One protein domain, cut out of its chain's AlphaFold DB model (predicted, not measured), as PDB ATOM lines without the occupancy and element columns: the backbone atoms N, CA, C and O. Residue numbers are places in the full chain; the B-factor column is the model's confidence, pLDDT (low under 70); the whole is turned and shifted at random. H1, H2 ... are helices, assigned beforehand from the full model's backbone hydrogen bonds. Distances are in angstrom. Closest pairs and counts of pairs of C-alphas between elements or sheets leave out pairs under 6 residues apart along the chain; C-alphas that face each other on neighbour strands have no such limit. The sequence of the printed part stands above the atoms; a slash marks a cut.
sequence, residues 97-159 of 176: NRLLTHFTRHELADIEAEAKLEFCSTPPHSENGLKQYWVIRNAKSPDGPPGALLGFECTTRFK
ATOM      1  N   ASN A  97     127.682 178.311 225.451       87.94
ATOM      2  CA  ASN A  97     128.938 177.657 225.822       87.94
ATOM      3  C   ASN A  97     129.410 176.621 224.801       87.94
ATOM      4  O   ASN A  97     130.552 176.195 224.868       87.94
ATOM      5  N   ARG A  98     128.573 176.218 223.836       86.81
ATOM      6  CA  ARG A  98     128.916 175.159 222.873       86.81
ATOM      7  C   ARG A  98     130.156 175.484 222.036       86.81
ATOM      8  O   ARG A  98     130.971 174.604 221.791       86.81
ATOM      9  N   LEU A  99     130.285 176.733 221.588       85.69
ATOM     10  CA  LEU A  99     131.442 177.158 220.798       85.69
ATOM     11  C   LEU A  99     132.698 177.227 221.672       85.69
ATOM     12  O   LEU A  99     133.760 176.767 221.265       85.69
ATOM     13  N   LEU A 100     132.538 177.743 222.893       88.50
ATOM     14  CA  LEU A 100     133.608 177.836 223.877       88.50
ATOM     15  C   LEU A 100     134.139 176.444 224.237       88.50
ATOM     16  O   LEU A 100     135.310 176.175 224.026       88.50
ATOM     17  N   THR A 101     133.273 175.528 224.678       90.50
ATOM     18  CA  THR A 101     133.668 174.168 225.084       90.50
ATOM     19  C   THR A 101     134.300 173.377 223.948       90.50
ATOM     20  O   THR A 101     135.229 172.608 224.188       90.50
ATOM     21  N   HIS A 102     133.827 173.573 222.717       93.19
ATOM     22  CA  HIS A 102     134.426 172.966 221.537       93.19
ATOM     23  C   HIS A 102     135.871 173.445 221.336       93.19
ATOM     24  O   HIS A 102     136.775 172.620 221.229       93.19
ATOM     25  N   PHE A 103     136.112 174.758 221.323       93.62
ATOM     26  CA  PHE A 103     137.454 175.294 221.083       93.62
ATOM     27  C   PHE A 103     138.406 175.145 222.267       93.62
ATOM     28  O   PHE A 103     139.593 174.932 222.043       93.62
ATOM     29  N   THR A 104     137.903 175.138 223.502       92.69
ATOM     30  CA  THR A 104     138.724 174.863 224.689       92.69
ATOM     31  C   THR A 104     139.406 173.496 224.601       92.69
ATOM     32  O   THR A 104     140.556 173.370 225.001       92.69
ATOM     33  N   ARG A 105     138.751 172.467 224.043       94.44
ATOM     34  CA  ARG A 105     139.374 171.137 223.874       94.44
ATOM     35  C   ARG A 105     140.557 171.169 222.907       94.44
ATOM     36  O   ARG A 105     141.589 170.574 223.187       94.44
ATOM     37  N   HIS A 106     140.404 171.880 221.793       94.69
ATOM     38  CA  HIS A 106     141.461 172.041 220.796       94.69
ATOM     39  C   HIS A 106     142.639 172.866 221.331       94.69
ATOM     40  O   HIS A 106     143.790 172.527 221.078       94.69
ATOM     41  N   GLU A 107     142.357 173.920 222.101       92.81
ATOM     42  CA  GLU A 107     143.382 174.733 222.763       92.81
ATOM     43  C   GLU A 107     144.172 173.918 223.796       92.81
ATOM     44  O   GLU A 107     145.399 173.970 223.814       92.81
ATOM     45  N   LEU A 108     143.491 173.108 224.615       93.50
ATOM     46  CA  LEU A 108     144.154 172.219 225.576       93.50
ATOM     47  C   LEU A 108     145.070 171.202 224.883       93.50
ATOM     48  O   LEU A 108     146.177 170.971 225.358       93.50
ATOM     49  N   ALA A 109     144.656 170.653 223.738       93.88
ATOM     50  CA  ALA A 109     145.484 169.732 222.963       93.88
ATOM     51  C   ALA A 109     146.775 170.388 222.432       93.88
ATOM     52  O   ALA A 109     147.810 169.724 222.372       93.88
ATOM     53  N   ASP A 110     146.732 171.676 222.065       91.50
ATOM     54  CA  ASP A 110     147.932 172.437 221.691       91.50
ATOM     55  C   ASP A 110     148.831 172.699 222.911       91.50
ATOM     56  O   ASP A 110     150.039 172.495 222.832       91.50
ATOM     57  N   ILE A 111     148.256 173.062 224.065       90.81
ATOM     58  CA  ILE A 111     149.011 173.277 225.315       90.81
ATOM     59  C   ILE A 111     149.721 171.992 225.764       90.81
ATOM     60  O   ILE A 111     150.892 172.029 226.139       90.81
ATOM     61  N   GLU A 112     149.041 170.845 225.715       91.31
ATOM     62  CA  GLU A 112     149.625 169.548 226.072       91.31
ATOM     63  C   GLU A 112     150.745 169.131 225.113       91.31
ATOM     64  O   GLU A 112     151.745 168.557 225.545       91.31
ATOM     65  N   ALA A 113     150.597 169.415 223.815       90.69
ATOM     66  CA  ALA A 113     151.643 169.161 222.832       90.69
ATOM     67  C   ALA A 113     152.866 170.060 223.069       90.69
ATOM     68  O   ALA A 113     153.992 169.564 223.050       90.69
ATOM     69  N   GLU A 114     152.653 171.348 223.361       86.88
ATOM     70  CA  GLU A 114     153.720 172.296 223.706       86.88
ATOM     71  C   GLU A 114     154.436 171.910 225.012       86.88
ATOM     72  O   GLU A 114     155.654 172.054 225.102       86.88
ATOM     73  N   ALA A 115     153.721 171.371 226.004       87.56
ATOM     74  CA  ALA A 115     154.301 170.942 227.278       87.56
ATOM     75  C   ALA A 115     155.190 169.690 227.163       87.56
ATOM     76  O   ALA A 115     156.131 169.535 227.935       87.56
ATOM     77  N   LYS A 116     154.919 168.793 226.204       86.50
ATOM     78  CA  LYS A 116     155.692 167.550 226.016       86.50
ATOM     79  C   LYS A 116     157.081 167.768 225.411       86.50
ATOM     80  O   LYS A 116     157.896 166.849 225.438       86.50
ATOM     81  N   LEU A 117     157.360 168.940 224.839       76.00
ATOM     82  CA  LEU A 117     158.602 169.213 224.116       76.00
ATOM     83  C   LEU A 117     159.363 170.372 224.753       76.00
ATOM     84  O   LEU A 117     159.223 171.528 224.368       76.00
ATOM     85  N   GLU A 118     160.234 170.037 225.704       68.38
ATOM     86  CA  GLU A 118     161.105 171.018 226.360       68.38
ATOM     87  C   GLU A 118     162.308 171.449 225.499       68.38
ATOM     88  O   GLU A 118     162.935 172.458 225.815       68.38
ATOM     89  N   PHE A 119     162.638 170.738 224.406       69.38
ATOM     90  CA  PHE A 119     163.956 170.895 223.764       69.38
ATOM     91  C   PHE A 119     164.011 170.914 222.226       69.38
ATOM     92  O   PHE A 119     165.104 170.956 221.665       69.38
ATOM     93  N   CYS A 120     162.883 170.891 221.509       62.16
ATOM     94  CA  CYS A 120     162.922 170.907 220.039       62.16
ATOM     95  C   CYS A 120     162.705 172.321 219.474       62.16
ATOM     96  O   CYS A 120     161.787 173.027 219.887       62.16
ATOM     97  N   SER A 121     163.540 172.729 218.509       67.12
ATOM     98  CA  SER A 121     163.538 174.076 217.904       67.12
ATOM     99  C   SER A 121     162.279 174.395 217.087       67.12
ATOM    100  O   SER A 121     162.070 175.549 216.713       67.12
ATOM    101  N   THR A 122     161.450 173.395 216.788       74.94
ATOM    102  CA  THR A 122     160.186 173.564 216.067       74.94
ATOM    103  C   THR A 122     159.012 173.287 217.003       74.94
ATOM    104  O   THR A 122     158.979 172.207 217.602       74.94
ATOM    105  N   PRO A 123     158.039 174.210 217.126       68.69
ATOM    106  CA  PRO A 123     156.881 173.987 217.973       68.69
ATOM    107  C   PRO A 123     156.090 172.778 217.444       68.69
ATOM    108  O   PRO A 123     155.744 172.745 216.256       68.69
ATOM    109  N   PRO A 124     155.819 171.768 218.284       74.12
ATOM    110  CA  PRO A 124     154.986 170.644 217.885       74.12
ATOM    111  C   PRO A 124     153.586 171.122 217.518       74.12
ATOM    112  O   PRO A 124     153.001 171.958 218.204       74.12
ATOM    113  N   HIS A 125     153.048 170.567 216.439       81.44
ATOM    114  CA  HIS A 125     151.663 170.785 216.048       81.44
ATOM    115  C   HIS A 125     150.858 169.564 216.486       81.44
ATOM    116  O   HIS A 125     151.156 168.445 216.072       81.44
ATOM    117  N   SER A 126     149.857 169.768 217.343       90.12
ATOM    118  CA  SER A 126     148.909 168.707 217.674       90.12
ATOM    119  C   SER A 126     148.021 168.429 216.462       90.12
ATOM    120  O   SER A 126     147.445 169.355 215.889       90.12
ATOM    121  N   GLU A 127     147.850 167.158 216.089       92.50
ATOM    122  CA  GLU A 127     146.930 166.764 215.008       92.50
ATOM    123  C   GLU A 127     145.481 167.181 215.306       92.50
ATOM    124  O   GLU A 127     144.707 167.490 214.401       92.50
ATOM    125  N   ASN A 128     145.128 167.244 216.593       93.94
ATOM    126  CA  ASN A 128     143.813 167.664 217.077       93.94
ATOM    127  C   ASN A 128     143.834 169.079 217.678       93.94
ATOM    128  O   ASN A 128     142.897 169.474 218.375       93.94
ATOM    129  N   GLY A 129     144.898 169.837 217.416       93.50
ATOM    130  CA  GLY A 129     145.100 171.191 217.902       93.50
ATOM    131  C   GLY A 129     144.168 172.222 217.277       93.50
ATOM    132  O   GLY A 129     143.560 172.009 216.221       93.50
ATOM    133  N   LEU A 130     144.089 173.390 217.908       92.12
ATOM    134  CA  LEU A 130     143.354 174.536 217.385       92.12
ATOM    135  C   LEU A 130     144.008 175.055 216.101       92.12
ATOM    136  O   LEU A 130     143.306 175.407 215.153       92.12
ATOM    137  N   LYS A 131     145.345 175.047 216.039       89.12
ATOM    138  CA  LYS A 131     146.099 175.433 214.834       89.12
ATOM    139  C   LYS A 131     145.738 174.545 213.638       89.12
ATOM    140  O   LYS A 131     145.343 175.059 212.592       89.12
ATOM    141  N   GLN A 132     145.772 173.222 213.814       91.44
ATOM    142  CA  GLN A 132     145.441 172.258 212.760       91.44
ATOM    143  C   GLN A 132     143.973 172.353 212.322       91.44
ATOM    144  O   GLN A 132     143.670 172.282 211.127       91.44
ATOM    145  N   TYR A 133     143.052 172.582 213.267       92.12
ATOM    146  CA  TYR A 133     141.642 172.820 212.957       92.12
ATOM    147  C   TYR A 133     141.467 173.972 211.956       92.12
ATOM    148  O   TYR A 133     140.742 173.829 210.966       92.12
ATOM    149  N   TRP A 134     142.148 175.099 212.185       87.81
ATOM    150  CA  TRP A 134     142.067 176.254 211.293       87.81
ATOM    151  C   TRP A 134     142.717 175.993 209.939       87.81
ATOM    152  O   TRP A 134     142.112 176.345 208.932       87.81
ATOM    153  N   VAL A 135     143.860 175.303 209.881       87.50
ATOM    154  CA  VAL A 135     144.487 174.901 208.605       87.50
ATOM    155  C   VAL A 135     143.494 174.128 207.730       87.50
ATOM    156  O   VAL A 135     143.260 174.493 206.576       87.50
ATOM    157  N   ILE A 136     142.823 173.119 208.295       90.25
ATOM    158  CA  ILE A 136     141.852 172.290 207.564       90.25
ATOM    159  C   ILE A 136     140.624 173.104 207.138       90.25
ATOM    160  O   ILE A 136     140.106 172.927 206.033       90.25
ATOM    161  N   ARG A 137     140.108 173.978 208.011       88.25
ATOM    162  CA  ARG A 137     138.912 174.782 207.715       88.25
ATOM    163  C   ARG A 137     139.182 175.871 206.687       88.25
ATOM    164  O   ARG A 137     138.338 176.079 205.821       88.25
ATOM    165  N   ASN A 138     140.349 176.500 206.741       84.19
ATOM    166  CA  ASN A 138     140.763 177.504 205.770       84.19
ATOM    167  C   ASN A 138     140.969 176.875 204.394       84.19
ATOM    168  O   ASN A 138     140.477 177.422 203.417       84.19
ATOM    169  N   ALA A 139     141.594 175.693 204.330       85.56
ATOM    170  CA  ALA A 139     141.762 174.952 203.080       85.56
ATOM    171  C   ALA A 139     140.424 174.562 202.425       85.56
ATOM    172  O   ALA A 139     140.338 174.444 201.208       85.56
ATOM    173  N   LYS A 140     139.366 174.364 203.225       88.00
ATOM    174  CA  LYS A 140     138.010 174.062 202.734       88.00
ATOM    175  C   LYS A 140     137.185 175.305 202.386       88.00
ATOM    176  O   LYS A 140     136.116 175.156 201.800       88.00
ATOM    177  N   SER A 141     137.619 176.500 202.787       84.12
ATOM    178  CA  SER A 141     136.869 177.737 202.563       84.12
ATOM    179  C   SER A 141     137.147 178.274 201.155       84.12
ATOM    180  O   SER A 141     138.307 178.560 200.864       84.12
ATOM    181  N   PRO A 142     136.126 178.477 200.301       84.44
ATOM    182  CA  PRO A 142     136.325 178.975 198.937       84.44
ATOM    183  C   PRO A 142     136.887 180.405 198.910       84.44
ATOM    184  O   PRO A 142     137.702 180.724 198.053       84.44
ATOM    185  N   ASP A 143     136.521 181.227 199.897       79.75
ATOM    186  CA  ASP A 143     136.926 182.637 199.975       79.75
ATOM    187  C   ASP A 143     138.104 182.892 200.928       79.75
ATOM    188  O   ASP A 143     138.406 184.047 201.205       79.75
ATOM    189  N   GLY A 144     138.719 181.825 201.469       65.88
ATOM    190  CA  GLY A 144     139.894 181.837 202.357       65.88
ATOM    191  C   GLY A 144     140.072 183.100 203.219       65.88
ATOM    192  O   GLY A 144     140.693 184.051 202.749       65.88
ATOM    193  N   PRO A 145     139.604 183.146 204.484       67.44
ATOM    194  CA  PRO A 145     139.739 184.351 205.300       67.44
ATOM    195  C   PRO A 145     141.220 184.775 205.387       67.44
ATOM    196  O   PRO A 145     142.030 184.024 205.941       67.44
ATOM    197  N   PRO A 146     141.600 185.964 204.875       66.38
ATOM    198  CA  PRO A 146     143.006 186.323 204.664       66.38
ATOM    199  C   PRO A 146     143.810 186.370 205.969       66.38
ATOM    200  O   PRO A 146     145.002 186.083 205.981       66.38
ATOM    201  N   GLY A 147     143.151 186.651 207.098       61.09
ATOM    202  CA  GLY A 147     143.778 186.638 208.423       61.09
ATOM    203  C   GLY A 147     144.061 185.241 208.988       61.09
ATOM    204  O   GLY A 147     144.861 185.106 209.910       61.09
ATOM    205  N   ALA A 148     143.442 184.191 208.452       65.31
ATOM    206  CA  ALA A 148     143.581 182.835 208.974       65.31
ATOM    207  C   ALA A 148     144.694 182.037 208.267       65.31
ATOM    208  O   ALA A 148     145.149 181.024 208.798       65.31
ATOM    209  N   LEU A 149     145.174 182.522 207.114       70.31
ATOM    210  CA  LEU A 149     146.287 181.922 206.372       70.31
ATOM    211  C   LEU A 149     147.628 182.046 207.100       70.31
ATOM    212  O   LEU A 149     148.469 181.182 206.939       70.31
ATOM    213  N   LEU A 150     147.827 183.092 207.904       78.25
ATOM    214  CA  LEU A 150     149.074 183.300 208.659       78.25
ATOM    215  C   LEU A 150     148.893 183.087 210.165       78.25
ATOM    216  O   LEU A 150     149.864 182.970 210.907       78.25
ATOM    217  N   GLY A 151     147.644 183.022 210.641       72.12
ATOM    218  CA  GLY A 151     147.348 182.918 212.070       72.12
ATOM    219  C   GLY A 151     147.922 181.659 212.727       72.12
ATOM    220  O   GLY A 151     148.285 181.702 213.901       72.12
ATOM    221  N   PHE A 152     148.049 180.555 211.981       72.62
ATOM    222  CA  PHE A 152     148.599 179.303 212.509       72.62
ATOM    223  C   PHE A 152     150.119 179.357 212.732       72.62
ATOM    224  O   PHE A 152     150.623 178.650 213.602       72.62
ATOM    225  N   GLU A 153     150.839 180.221 212.007       79.00
ATOM    226  CA  GLU A 153     152.295 180.392 212.125       79.00
ATOM    227  C   GLU A 153     152.700 181.242 213.337       79.00
ATOM    228  O   GLU A 153     153.884 181.446 213.608       79.00
ATOM    229  N   CYS A 154     151.724 181.761 214.084       77.19
ATOM    230  CA  CYS A 154     152.005 182.591 215.237       77.19
ATOM    231  C   CYS A 154     152.793 181.800 216.295       77.19
ATOM    232  O   CYS A 154     152.301 180.838 216.890       77.19
ATOM    233  N   THR A 155     154.027 182.237 216.554       77.38
ATOM    234  CA  THR A 155     154.927 181.627 217.542       77.38
ATOM    235  C   THR A 155     154.656 182.087 218.969       77.38
ATOM    236  O   THR A 155     155.252 181.565 219.913       77.38
ATOM    237  N   THR A 156     153.767 183.066 219.168       78.69
ATOM    238  CA  THR A 156     153.380 183.467 220.520       78.69
ATOM    239  C   THR A 156     152.636 182.317 221.183       78.69
ATOM    240  O   THR A 156     151.589 181.898 220.691       78.69
ATOM    241  N   ARG A 157     153.164 181.830 222.310       74.19
ATOM    242  CA  ARG A 157     152.503 180.795 223.109       74.19
ATOM    243  C   ARG A 157     151.131 181.266 223.571       74.19
ATOM    244  O   ARG A 157     150.951 182.449 223.891       74.19
ATOM    245  N   PHE A 158     150.191 180.331 223.662       71.81
ATOM    246  CA  PHE A 158     148.914 180.594 224.307       71.81
ATOM    247  C   PHE A 158     149.187 181.002 225.753       71.81
ATOM    248  O   PHE A 158     149.746 180.245 226.548       71.81
ATOM    249  N   LYS A 159     148.834 182.244 226.097       76.50
ATOM    250  CA  LYS A 159     148.798 182.642 227.501       76.50
ATOM    251  C   LYS A 159     147.641 181.869 228.095       76.50
ATOM    252  O   LYS A 159     146.494 182.172 227.770       76.50
TER     253      LYS A 159
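What this domain is: This is residues 97 to 159 of the 176 residues of an uncharacterized protein of Hypsizygus marmoreus (UniProt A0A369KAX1). One long helix, H1, makes one edge of this model; a second helix, H2, begins beside the middle of H1 and slants steeply away from it, and the short H3 packs on H2. A long loop, residues 116 to 129, swings out past the last residue of H1 and folds back to where H2 begins. The printed part has 63 residues with three named helices, in the order H1, H2, H3, and no named strand; the class is all helix. It is only just compact, close to loose, with a radius of gyration of the C-alphas of 12.5 A, and spans 38 by 29 by 19 A.

Where its parts are: Find C-alpha 97 at (128.938, 177.657, 225.822); from there H1 runs through residues 97 to 115, 26.3 A from first to last C-alpha. H2, residues 130 to 140, begins at C-alpha 130 at (143.354, 174.536, 217.385) and is 15.6 A long. H3 covers residues 148 to 151 and ends at C-alpha 151 at (147.348, 182.918, 212.070).

How they stand to each other: Look first at H1, where residues 103 to 110 alone touch H2. The closest C-alphas are those of His 106 and Leu 130, 4.6 A apart. The two helices run opposite ways at a steep tilt of 64 degrees. H3 touches H2, the closest C-alphas being those of Asn 138 and Ala 148, 6.8 A apart. H1 and H3 are apart. In H2 every O i to N i+4 pair is within hydrogen-bond range, in H1 13 of 15 are, and H3 is too short for such a pair.

The domain as a whole: The C-alphas of Phe 119 and Pro 142 are the two farthest apart, 38.0 A. The printed part has no cut. The link from H1 to H2 is long, with 14 residues; that from H2 to H3 is short, with 7. Mean pLDDT of the printed part is 82.6; look for values under 70 at residues 118 to 121, 123 and 144 to 148.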